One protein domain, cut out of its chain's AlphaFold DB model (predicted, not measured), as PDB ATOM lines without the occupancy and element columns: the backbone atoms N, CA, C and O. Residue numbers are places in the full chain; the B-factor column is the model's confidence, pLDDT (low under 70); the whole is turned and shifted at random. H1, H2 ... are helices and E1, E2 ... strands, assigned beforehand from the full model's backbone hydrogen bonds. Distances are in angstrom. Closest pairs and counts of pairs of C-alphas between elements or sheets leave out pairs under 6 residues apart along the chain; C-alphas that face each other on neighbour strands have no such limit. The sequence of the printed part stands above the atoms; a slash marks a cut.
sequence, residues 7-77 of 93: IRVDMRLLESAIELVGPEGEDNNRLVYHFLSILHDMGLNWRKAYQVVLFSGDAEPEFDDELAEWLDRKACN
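Overview. This is residues 7 to 77 of the 93 residues of an uncharacterized protein of Crocinitomicaceae bacterium (UniProt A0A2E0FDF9). A helical hairpin, H1 and H2 side by side, makes most of the length, and a small head of two parallel strands, E1 and E2, with H3 sits at the end where H1 begins and H2 ends. The link between H1 and H2, with Glu 26 in it, makes the opposite tip. The printed part has 71 residues, with three named helices and two named strands in the order E1, H1, H2, E2, H3, and the class is mostly helix. It is compact, with a radius of gyration of the C-alphas of 12.5 A, and elongated in outline, spanning 35 by 23 by 23 A.

Along the chain. E1 is residues 7 to 10 and begins with C-alpha 7 at (-26.658, 0.828, -22.371). H1 is residues 11 to 21, 15.5 A from first to last C-alpha. H2, residues 30 to 44, is the longest helix at 20.9 A, and its C-alpha 44 is at (-14.162, 2.527, -24.054). E2 is residues 51 to 55, 11.9 A long. H3 is residues 65 to 75, 15.2 A long, and ends with C-alpha 75 at (-9.061, 1.814, -25.152).

Arrangement. H1 and H2 form a helical hairpin: they touch and run opposite ways at a shallow tilt of 22 degrees, and their closest C-alphas, those of Val 21 and Tyr 33, are 5.5 A apart. E1, H1, H2 and E2 make a strand-helix-strand unit, two parallel neighbour strands with helices between them along the chain, and its crossover is right-handed. E1 and E2 are parallel at 18 degrees, with N 7 and O 51 at 2.9 A and N 9 and O 53 at 3.0 A, within hydrogen-bond range. The closest C-alphas of H2 and E2, those of Gly 43 and Val 52, are 4.6 A apart. H2 touches H3 with residues 41 to 44 alone, at a steep tilt of 48 degrees, opposite ways; their closest C-alphas, those of Leu 44 and Leu 71, are 5.1 A apart. E2 and H3 are near each other, with 5 pairs of C-alphas within 10 A, while H1 and H3 are apart. In H1, H2 and H3 every O i to N i+4 pair is within hydrogen-bond range.

Size, cuts and confidence. The two C-alphas farthest apart, those of Glu 26 and Phe 63, are 35.5 A from each other. The printed part has no cut. The link from E1 to H1 is tight, the other three are short, and none is long. The mean pLDDT of the printed part is 88.5; residues 47 to 50, between H2 and E2, are under 70.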
ATOM      1  N   ILE A   7     -26.749   0.941 -23.825       86.12
ATOM      2  CA  ILE A   7     -26.658   0.828 -22.371       86.12
ATOM      3  C   ILE A   7     -25.828   2.016 -21.901       86.12
ATOM      4  O   ILE A   7     -24.649   2.124 -22.234       86.12
ATOM      5  N   ARG A   8     -26.436   2.908 -21.122       87.12
ATOM      6  CA  ARG A   8     -25.753   4.074 -20.554       87.12
ATOM      7  C   ARG A   8     -25.276   3.732 -19.155       87.12
ATOM      8  O   ARG A   8     -26.065   3.241 -18.347       87.12
ATOM      9  N   VAL A   9     -24.001   3.970 -18.880       91.12
ATOM     10  CA  VAL A   9     -23.396   3.652 -17.588       91.12
ATOM     11  C   VAL A   9     -22.568   4.837 -17.117       91.12
ATOM     12  O   VAL A   9     -21.717   5.334 -17.851       91.12
ATOM     13  N   ASP A  10     -22.818   5.273 -15.885       92.81
ATOM     14  CA  ASP A  10     -21.980   6.269 -15.225       92.81
ATOM     15  C   ASP A  10     -20.585   5.669 -15.010       92.81
ATOM     16  O   ASP A  10     -20.432   4.623 -14.365       92.81
ATOM     17  N   MET A  11     -19.572   6.317 -15.584       92.19
ATOM     18  CA  MET A  11     -18.200   5.820 -15.592       92.19
ATOM     19  C   MET A  11     -17.635   5.713 -14.174       92.19
ATOM     20  O   MET A  11     -17.029   4.699 -13.837       92.19
ATOM     21  N   ARG A  12     -17.909   6.702 -13.314       93.19
ATOM     22  CA  ARG A  12     -17.415   6.737 -11.931       93.19
ATOM     23  C   ARG A  12     -17.998   5.592 -11.112       93.19
ATOM     24  O   ARG A  12     -17.275   4.928 -10.370       93.19
ATOM     25  N   LEU A  13     -19.306   5.357 -11.233       94.69
ATOM     26  CA  LEU A  13     -19.975   4.263 -10.525       94.69
ATOM     27  C   LEU A  13     -19.501   2.896 -11.024       94.69
ATOM     28  O   LEU A  13     -19.320   1.988 -10.214       94.69
ATOM     29  N   LEU A  14     -19.272   2.747 -12.331       95.12
ATOM     30  CA  LEU A  14     -18.745   1.511 -12.905       95.12
ATOM     31  C   LEU A  14     -17.328   1.212 -12.408       95.12
ATOM     32  O   LEU A  14     -17.065   0.091 -11.980       95.12
ATOM     33  N   GLU A  15     -16.437   2.202 -12.427       94.25
ATOM     34  CA  GLU A  15     -15.065   2.061 -11.932       94.25
ATOM     35  C   GLU A  15     -15.039   1.743 -10.431       94.25
ATOM     36  O   GLU A  15     -14.378   0.789 -10.019       94.25
ATOM     37  N   SER A  16     -15.849   2.449  -9.634       94.31
ATOM     38  CA  SER A  16     -15.993   2.190  -8.193       94.31
ATOM     39  C   SER A  16     -16.516   0.775  -7.917       94.31
ATOM     40  O   SER A  16     -16.049   0.090  -7.009       94.31
ATOM     41  N   ALA A  17     -17.478   0.302  -8.717       95.62
ATOM     42  CA  ALA A  17     -18.002  -1.054  -8.600       95.62
ATOM     43  C   ALA A  17     -16.948  -2.105  -8.980       95.62
ATOM     44  O   ALA A  17     -16.827  -3.110  -8.284       95.62
ATOM     45  N   ILE A  18     -16.169  -1.876 -10.045       96.44
ATOM     46  CA  ILE A  18     -15.066  -2.757 -10.460       96.44
ATOM     47  C   ILE A  18     -14.007  -2.860  -9.357       96.44
ATOM     48  O   ILE A  18     -13.529  -3.966  -9.096       96.44
ATOM     49  N   GLU A  19     -13.662  -1.746  -8.706       95.62
ATOM     50  CA  GLU A  19     -12.738  -1.727  -7.569       95.62
ATOM     51  C   GLU A  19     -13.291  -2.537  -6.388       95.62
ATOM     52  O   GLU A  19     -12.605  -3.424  -5.875       95.62
ATOM     53  N   LEU A  20     -14.561  -2.319  -6.021       96.62
ATOM     54  CA  LEU A  20     -15.227  -3.008  -4.911       96.62
ATOM     55  C   LEU A  20     -15.245  -4.535  -5.073       96.62
ATOM     56  O   LEU A  20     -14.997  -5.255  -4.105       96.62
ATOM     57  N   VAL A  21     -15.539  -5.029  -6.282       97.19
ATOM     58  CA  VAL A  21     -15.645  -6.476  -6.550       97.19
ATOM     59  C   VAL A  21     -14.359  -7.103  -7.093       97.19
ATOM     60  O   VAL A  21     -14.333  -8.300  -7.405       97.19
ATOM     61  N   GLY A  22     -13.308  -6.299  -7.250       94.75
ATOM     62  CA  GLY A  22     -12.050  -6.685  -7.869       94.75
ATOM     63  C   GLY A  22     -11.212  -7.659  -7.034       94.75
ATOM     64  O   GLY A  22     -11.559  -7.992  -5.900       94.75
ATOM     65  N   PRO A  23     -10.068  -8.123  -7.575       92.50
ATOM     66  CA  PRO A  23      -9.170  -9.079  -6.919       92.50
ATOM     67  C   PRO A  23      -8.750  -8.694  -5.494       92.50
ATOM     68  O   PRO A  23      -8.546  -9.577  -4.665       92.50
ATOM     69  N   GLU A  24      -8.649  -7.394  -5.225       93.69
ATOM     70  CA  GLU A  24      -8.247  -6.816  -3.937       93.69
ATOM     71  C   GLU A  24      -9.405  -6.094  -3.222       93.69
ATOM     72  O   GLU A  24      -9.201  -5.506  -2.163       93.69
ATOM     73  N   GLY A  25     -10.614  -6.140  -3.793       91.88
ATOM     74  CA  GLY A  25     -11.794  -5.438  -3.298       91.88
ATOM     75  C   GLY A  25     -12.463  -6.117  -2.101       91.88
ATOM     76  O   GLY A  25     -12.283  -7.313  -1.853       91.88
ATOM     77  N   GLU A  26     -13.255  -5.337  -1.360       93.38
ATOM     78  CA  GLU A  26     -13.960  -5.782  -0.151       93.38
ATOM     79  C   GLU A  26     -14.995  -6.883  -0.442       93.38
ATOM     80  O   GLU A  26     -15.105  -7.835   0.331       93.38
ATOM     81  N   ASP A  27     -15.703  -6.796  -1.574       93.81
ATOM     82  CA  ASP A  27     -16.733  -7.760  -1.991       93.81
ATOM     83  C   ASP A  27     -16.283  -8.542  -3.230       93.81
ATOM     84  O   ASP A  27     -16.946  -8.577  -4.272       93.81
ATOM     85  N   ASN A  28     -15.089  -9.137  -3.138       93.31
ATOM     86  CA  ASN A  28     -14.472  -9.865  -4.240       93.31
ATOM     87  C   ASN A  28     -15.436 -10.895  -4.849       93.31
ATOM     88  O   ASN A  28     -15.754 -11.933  -4.255       93.31
ATOM     89  N   ASN A  29     -15.832 -10.639  -6.094       96.38
ATOM     90  CA  ASN A  29     -16.668 -11.540  -6.859       96.38
ATOM     91  C   ASN A  29     -16.171 -11.607  -8.296       96.38
ATOM     92  O   ASN A  29     -16.468 -10.756  -9.133       96.38
ATOM     93  N   ARG A  30     -15.457 -12.690  -8.604       93.31
ATOM     94  CA  ARG A  30     -14.835 -12.898  -9.913       93.31
ATOM     95  C   ARG A  30     -15.810 -12.799 -11.091       93.31
ATOM     96  O   ARG A  30     -15.422 -12.310 -12.149       93.31
ATOM     97  N   LEU A  31     -17.040 -13.296 -10.943       96.00
ATOM     98  CA  LEU A  31     -18.023 -13.253 -12.028       96.00
ATOM     99  C   LEU A  31     -18.469 -11.814 -12.288       96.00
ATOM    100  O   LEU A  31     -18.476 -11.380 -13.438       96.00
ATOM    101  N   VAL A  32     -18.816 -11.091 -11.220       95.06
ATOM    102  CA  VAL A  32     -19.271  -9.699 -11.305       95.06
ATOM    103  C   VAL A  32     -18.142  -8.811 -11.814       95.06
ATOM    104  O   VAL A  32     -18.358  -8.063 -12.759       95.06
ATOM    105  N   TYR A  33     -16.927  -8.972 -11.287       96.19
ATOM    106  CA  TYR A  33     -15.741  -8.251 -11.745       96.19
ATOM    107  C   TYR A  33     -15.552  -8.374 -13.258       96.19
ATOM    108  O   TYR A  33     -15.549  -7.372 -13.964       96.19
ATOM    109  N   HIS A  34     -15.480  -9.603 -13.781       95.56
ATOM    110  CA  HIS A  34     -15.284  -9.809 -15.215       95.56
ATOM    111  C   HIS A  34     -16.453  -9.288 -16.055       95.56
ATOM    112  O   HIS A  34     -16.227  -8.773 -17.146       95.56
ATOM    113  N   PHE A  35     -17.692  -9.406 -15.571       94.62
ATOM    114  CA  PHE A  35     -18.853  -8.856 -16.265       94.62
ATOM    115  C   PHE A  35     -18.777  -7.325 -16.373       94.62
ATOM    116  O   PHE A  35     -18.948  -6.783 -17.464       94.62
ATOM    117  N   LEU A  36     -18.457  -6.639 -15.274       95.56
ATOM    118  CA  LEU A  36     -18.307  -5.185 -15.252       95.56
ATOM    119  C   LEU A  36     -17.110  -4.718 -16.092       95.56
ATOM    120  O   LEU A  36     -17.244  -3.748 -16.833       95.56
ATOM    121  N   SER A  37     -15.981  -5.438 -16.067       94.00
ATOM    122  CA  SER A  37     -14.835  -5.139 -16.938       94.00
ATOM    123  C   SER A  37     -15.194  -5.236 -18.424       94.00
ATOM    124  O   SER A  37     -14.775  -4.388 -19.200       94.00
ATOM    125  N   ILE A  38     -16.010  -6.218 -18.828       92.38
ATOM    126  CA  ILE A  38     -16.474  -6.322 -20.222       92.38
ATOM    127  C   ILE A  38     -17.309  -5.097 -20.607       92.38
ATOM    128  O   ILE A  38     -17.121  -4.560 -21.695       92.38
ATOM    129  N   LEU A  39     -18.215  -4.643 -19.734       91.25
ATOM    130  CA  LEU A  39     -19.016  -3.442 -19.995       91.25
ATOM    131  C   LEU A  39     -18.140  -2.193 -20.105       91.25
ATOM    132  O   LEU A  39     -18.319  -1.407 -21.032       91.25
ATOM    133  N   HIS A  40     -17.170  -2.047 -19.204       92.38
ATOM    134  CA  HIS A  40     -16.193  -0.967 -19.241       92.38
ATOM    135  C   HIS A  40     -15.409  -0.973 -20.561       92.38
ATOM    136  O   HIS A  40     -15.407   0.024 -21.279       92.38
ATOM    137  N   ASP A  41     -14.844  -2.117 -20.954       90.06
ATOM    138  CA  ASP A  41     -14.085  -2.253 -22.198       90.06
ATOM    139  C   ASP A  41     -14.952  -1.974 -23.434       90.06
ATOM    140  O   ASP A  41     -14.501  -1.333 -24.386       90.06
ATOM    141  N   MET A  42     -16.212  -2.416 -23.436       88.06
ATOM    142  CA  MET A  42     -17.166  -2.084 -24.498       88.06
ATOM    143  C   MET A  42     -17.430  -0.578 -24.569       88.06
ATOM    144  O   MET A  42     -17.473  -0.029 -25.668       88.06
ATOM    145  N   GLY A  43     -17.561   0.076 -23.415       86.94
ATOM    146  CA  GLY A  43     -17.777   1.512 -23.289       86.94
ATOM    147  C   GLY A  43     -16.601   2.358 -23.773       86.94
ATOM    148  O   GLY A  43     -16.793   3.338 -24.490       86.94
ATOM    149  N   LEU A  44     -15.370   1.921 -23.488       86.00
ATOM    150  CA  LEU A  44     -14.162   2.527 -24.054       86.00
ATOM    151  C   LEU A  44     -14.151   2.459 -25.594       86.00
ATOM    152  O   LEU A  44     -13.629   3.342 -26.269       86.00
ATOM    153  N   ASN A  45     -14.765   1.420 -26.168       82.25
ATOM    154  CA  ASN A  45     -14.842   1.168 -27.608       82.25
ATOM    155  C   ASN A  45     -16.132   1.720 -28.251       82.25
ATOM    156  O   ASN A  45     -16.690   1.082 -29.149       82.25
ATOM    157  N   TRP A  46     -16.582   2.913 -27.844       71.88
ATOM    158  CA  TRP A  46     -17.841   3.590 -28.230       71.88
ATOM    159  C   TRP A  46     -18.185   3.645 -29.743       71.88
ATOM    160  O   TRP A  46     -19.312   3.958 -30.130       71.88
ATOM    161  N   ARG A  47     -17.245   3.289 -30.629       64.12
ATOM    162  CA  ARG A  47     -17.328   3.332 -32.101       64.12
ATOM    163  C   ARG A  47     -18.186   2.231 -32.775       64.12
ATOM    164  O   ARG A  47     -18.086   2.075 -33.994       64.12
ATOM    165  N   LYS A  48     -18.998   1.429 -32.064       59.22
ATOM    166  CA  LYS A  48     -19.762   0.297 -32.660       59.22
ATOM    167  C   LYS A  48     -21.272   0.332 -32.403       59.22
ATOM    168  O   LYS A  48     -21.724   0.780 -31.367       59.22
ATOM    169  N   ALA A  49     -22.029  -0.253 -33.339       53.12
ATOM    170  CA  ALA A  49     -23.497  -0.226 -33.470       53.12
ATOM    171  C   ALA A  49     -24.343  -0.815 -32.310       53.12
ATOM    172  O   ALA A  49     -25.565  -0.830 -32.408       53.12
ATOM    173  N   TYR A  50     -23.717  -1.291 -31.233       53.91
ATOM    174  CA  TYR A  50     -24.367  -1.634 -29.964       53.91
ATOM    175  C   TYR A  50     -23.599  -0.865 -28.886       53.91
ATOM    176  O   TYR A  50     -22.484  -1.259 -28.539       53.91
ATOM    177  N   GLN A  51     -24.120   0.289 -28.467       72.56
ATOM    178  CA  GLN A  51     -23.327   1.298 -27.763       72.56
ATOM    179  C   GLN A  51     -23.476   1.135 -26.251       72.56
ATOM    180  O   GLN A  51     -24.530   1.412 -25.685       72.56
ATOM    181  N   VAL A  52     -22.418   0.669 -25.585       82.56
ATOM    182  CA  VAL A  52     -22.233   1.023 -24.176       82.56
ATOM    183  C   VAL A  52     -21.661   2.432 -24.184       82.56
ATOM    184  O   VAL A  52     -20.628   2.662 -24.809       82.56
ATOM    185  N   VAL A  53     -22.355   3.375 -23.559       86.12
ATOM    186  CA  VAL A  53     -21.920   4.772 -23.481       86.12
ATOM    187  C   VAL A  53     -21.490   5.044 -22.049       86.12
ATOM    188  O   VAL A  53     -22.309   4.946 -21.131       86.12
ATOM    189  N   LEU A  54     -20.205   5.355 -21.875       87.50
ATOM    190  CA  LEU A  54     -19.662   5.837 -20.609       87.50
ATOM    191  C   LEU A  54     -19.800   7.352 -20.576       87.50
ATOM    192  O   LEU A  54     -19.306   8.037 -21.469       87.50
ATOM    193  N   PHE A  55     -20.480   7.852 -19.553       90.44
ATOM    194  CA  PHE A  55     -20.629   9.281 -19.302       90.44
ATOM    195  C   PHE A  55     -20.061   9.635 -17.927       90.44
ATOM    196  O   PHE A  55     -19.918   8.770 -17.057       90.44
ATOM    197  N   SER A  56     -19.716  10.906 -17.741       89.81
ATOM    198  CA  SER A  56     -19.114  11.414 -16.508       89.81
ATOM    199  C   SER A  56     -19.726  12.766 -16.149       89.81
ATOM    200  O   SER A  56     -19.397  13.785 -16.752       89.81
ATOM    201  N   GLY A  57     -20.657  12.775 -15.192       86.81
ATOM    202  CA  GLY A  57     -21.501  13.945 -14.932       86.81
ATOM    203  C   GLY A  57     -22.301  14.333 -16.178       86.81
ATOM    204  O   GLY A  57     -23.008  13.492 -16.728       86.81
ATOM    205  N   ASP A  58     -22.148  15.577 -16.634       85.44
ATOM    206  CA  ASP A  58     -22.784  16.084 -17.863       85.44
ATOM    207  C   ASP A  58     -21.942  15.833 -19.134       85.44
ATOM    208  O   ASP A  58     -22.375  16.164 -20.239       85.44
ATOM    209  N   ALA A  59     -20.734  15.271 -18.997       86.50
ATOM    210  CA  ALA A  59     -19.851  14.984 -20.122       86.50
ATOM    211  C   ALA A  59     -20.220  13.652 -20.786       86.50
ATOM    212  O   ALA A  59     -20.251  12.594 -20.145       86.50
ATOM    213  N   GLU A  60     -20.442  13.701 -22.098       86.38
ATOM    214  CA  GLU A  60     -20.751  12.544 -22.933       86.38
ATOM    215  C   GLU A  60     -19.879  12.545 -24.190       86.38
ATOM    216  O   GLU A  60     -19.734  13.590 -24.820       86.38
ATOM    217  N   PRO A  61     -19.362  11.388 -24.633       86.25
ATOM    218  CA  PRO A  61     -18.421  11.321 -25.754       86.25
ATOM    219  C   PRO A  61     -19.011  11.743 -27.106       86.25
ATOM    220  O   PRO A  61     -18.267  11.954 -28.057       86.25
ATOM    221  N   GLU A  62     -20.336  11.848 -27.229       84.62
ATOM    222  CA  GLU A  62     -20.975  12.402 -28.428       84.62
ATOM    223  C   GLU A  62     -20.859  13.936 -28.499       84.62
ATOM    224  O   GLU A  62     -20.859  14.503 -29.593       84.62
ATOM    225  N   PHE A  63     -20.757  14.608 -27.348       85.69
ATOM    226  CA  PHE A  63     -20.802  16.070 -27.233       85.69
ATOM    227  C   PHE A  63     -19.531  16.680 -26.624       85.69
ATOM    228  O   PHE A  63     -19.360  17.897 -26.682       85.69
ATOM    229  N   ASP A  64     -18.652  15.853 -26.060       88.25
ATOM    230  CA  ASP A  64     -17.390  16.224 -25.430       88.25
ATOM    231  C   ASP A  64     -16.219  15.508 -26.129       88.25
ATOM    232  O   ASP A  64     -15.964  14.316 -25.923       88.25
ATOM    233  N   ASP A  65     -15.507  16.263 -26.969       88.50
ATOM    234  CA  ASP A  65     -14.348  15.777 -27.724       88.50
ATOM    235  C   ASP A  65     -13.182  15.359 -26.807       88.50
ATOM    236  O   ASP A  65     -12.421  14.455 -27.160       88.50
ATOM    237  N   GLU A  66     -13.037  15.987 -25.634       90.94
ATOM    238  CA  GLU A  66     -11.972  15.674 -24.675       90.94
ATOM    239  C   GLU A  66     -12.220  14.307 -24.035       90.94
ATOM    240  O   GLU A  66     -11.324  13.457 -24.008       90.94
ATOM    241  N   LEU A  67     -13.461  14.049 -23.611       88.62
ATOM    242  CA  LEU A  67     -13.864  12.736 -23.109       88.62
ATOM    243  C   LEU A  67     -13.746  11.664 -24.202       88.62
ATOM    244  O   LEU A  67     -13.238  10.569 -23.948       88.62
ATOM    245  N   ALA A  68     -14.163  11.966 -25.434       89.56
ATOM    246  CA  ALA A  68     -14.060  11.034 -26.555       89.56
ATOM    247  C   ALA A  68     -12.603  10.659 -26.884       89.56
ATOM    248  O   ALA A  68     -12.309   9.479 -27.120       89.56
ATOM    249  N   GLU A  69     -11.683  11.634 -26.884       90.81
ATOM    250  CA  GLU A  69     -10.249  11.389 -27.070       90.81
ATOM    251  C   GLU A  69      -9.674  10.577 -25.907       90.81
ATOM    252  O   GLU A  69      -8.930   9.613 -26.128       90.81
ATOM    253  N   TRP A  70     -10.035  10.921 -24.671       92.31
ATOM    254  CA  TRP A  70      -9.577  10.203 -23.488       92.31
ATOM    255  C   TRP A  70      -9.974   8.721 -23.535       92.31
ATOM    256  O   TRP A  70      -9.112   7.852 -23.360       92.31
ATOM    257  N   LEU A  71     -11.237   8.421 -23.862       89.56
ATOM    258  CA  LEU A  71     -11.743   7.053 -24.011       89.56
ATOM    259  C   LEU A  71     -10.994   6.281 -25.105       89.56
ATOM    260  O   LEU A  71     -10.602   5.137 -24.877       89.56
ATOM    261  N   ASP A  72     -10.735   6.895 -26.266       89.50
ATOM    262  CA  ASP A  72     -10.017   6.246 -27.376       89.50
ATOM    263  C   ASP A  72      -8.570   5.905 -26.991       89.50
ATOM    264  O   ASP A  72      -8.079   4.799 -27.239       89.50
ATOM    265  N   ARG A  73      -7.884   6.835 -26.317       91.06
ATOM    266  CA  ARG A  73      -6.525   6.608 -25.817       91.06
ATOM    267  C   ARG A  73      -6.498   5.516 -24.753       91.06
ATOM    268  O   ARG A  73      -5.633   4.639 -24.819       91.06
ATOM    269  N   LYS A  74      -7.453   5.529 -23.818       88.94
ATOM    270  CA  LYS A  74      -7.602   4.498 -22.783       88.94
ATOM    271  C   LYS A  74      -7.871   3.124 -23.406       88.94
ATOM    272  O   LYS A  74      -7.190   2.164 -23.049       88.94
ATOM    273  N   ALA A  75      -8.767   3.036 -24.394       87.81
ATOM    274  CA  ALA A  75      -9.061   1.814 -25.152       87.81
ATOM    275  C   ALA A  75      -7.821   1.252 -25.866       87.81
ATOM    276  O   ALA A  75      -7.610   0.040 -25.916       87.81
ATOM    277  N   CYS A  76      -6.976   2.137 -26.397       87.44
ATOM    278  CA  CYS A  76      -5.716   1.779 -27.049       87.44
ATOM    279  C   CYS A  76      -4.575   1.485 -26.060       87.44
ATOM    280  O   CYS A  76      -3.443   1.253 -26.491       87.44
ATOM    281  N   ASN A  77      -4.849   1.503 -24.751       87.38
ATOM    282  CA  ASN A  77      -3.863   1.342 -23.685       87.38
ATOM    283  C   ASN A  77      -2.690   2.341 -23.806       87.38
ATOM    284  O   ASN A  77      -1.538   2.021 -23.497       87.38
TER     285      ASN A  77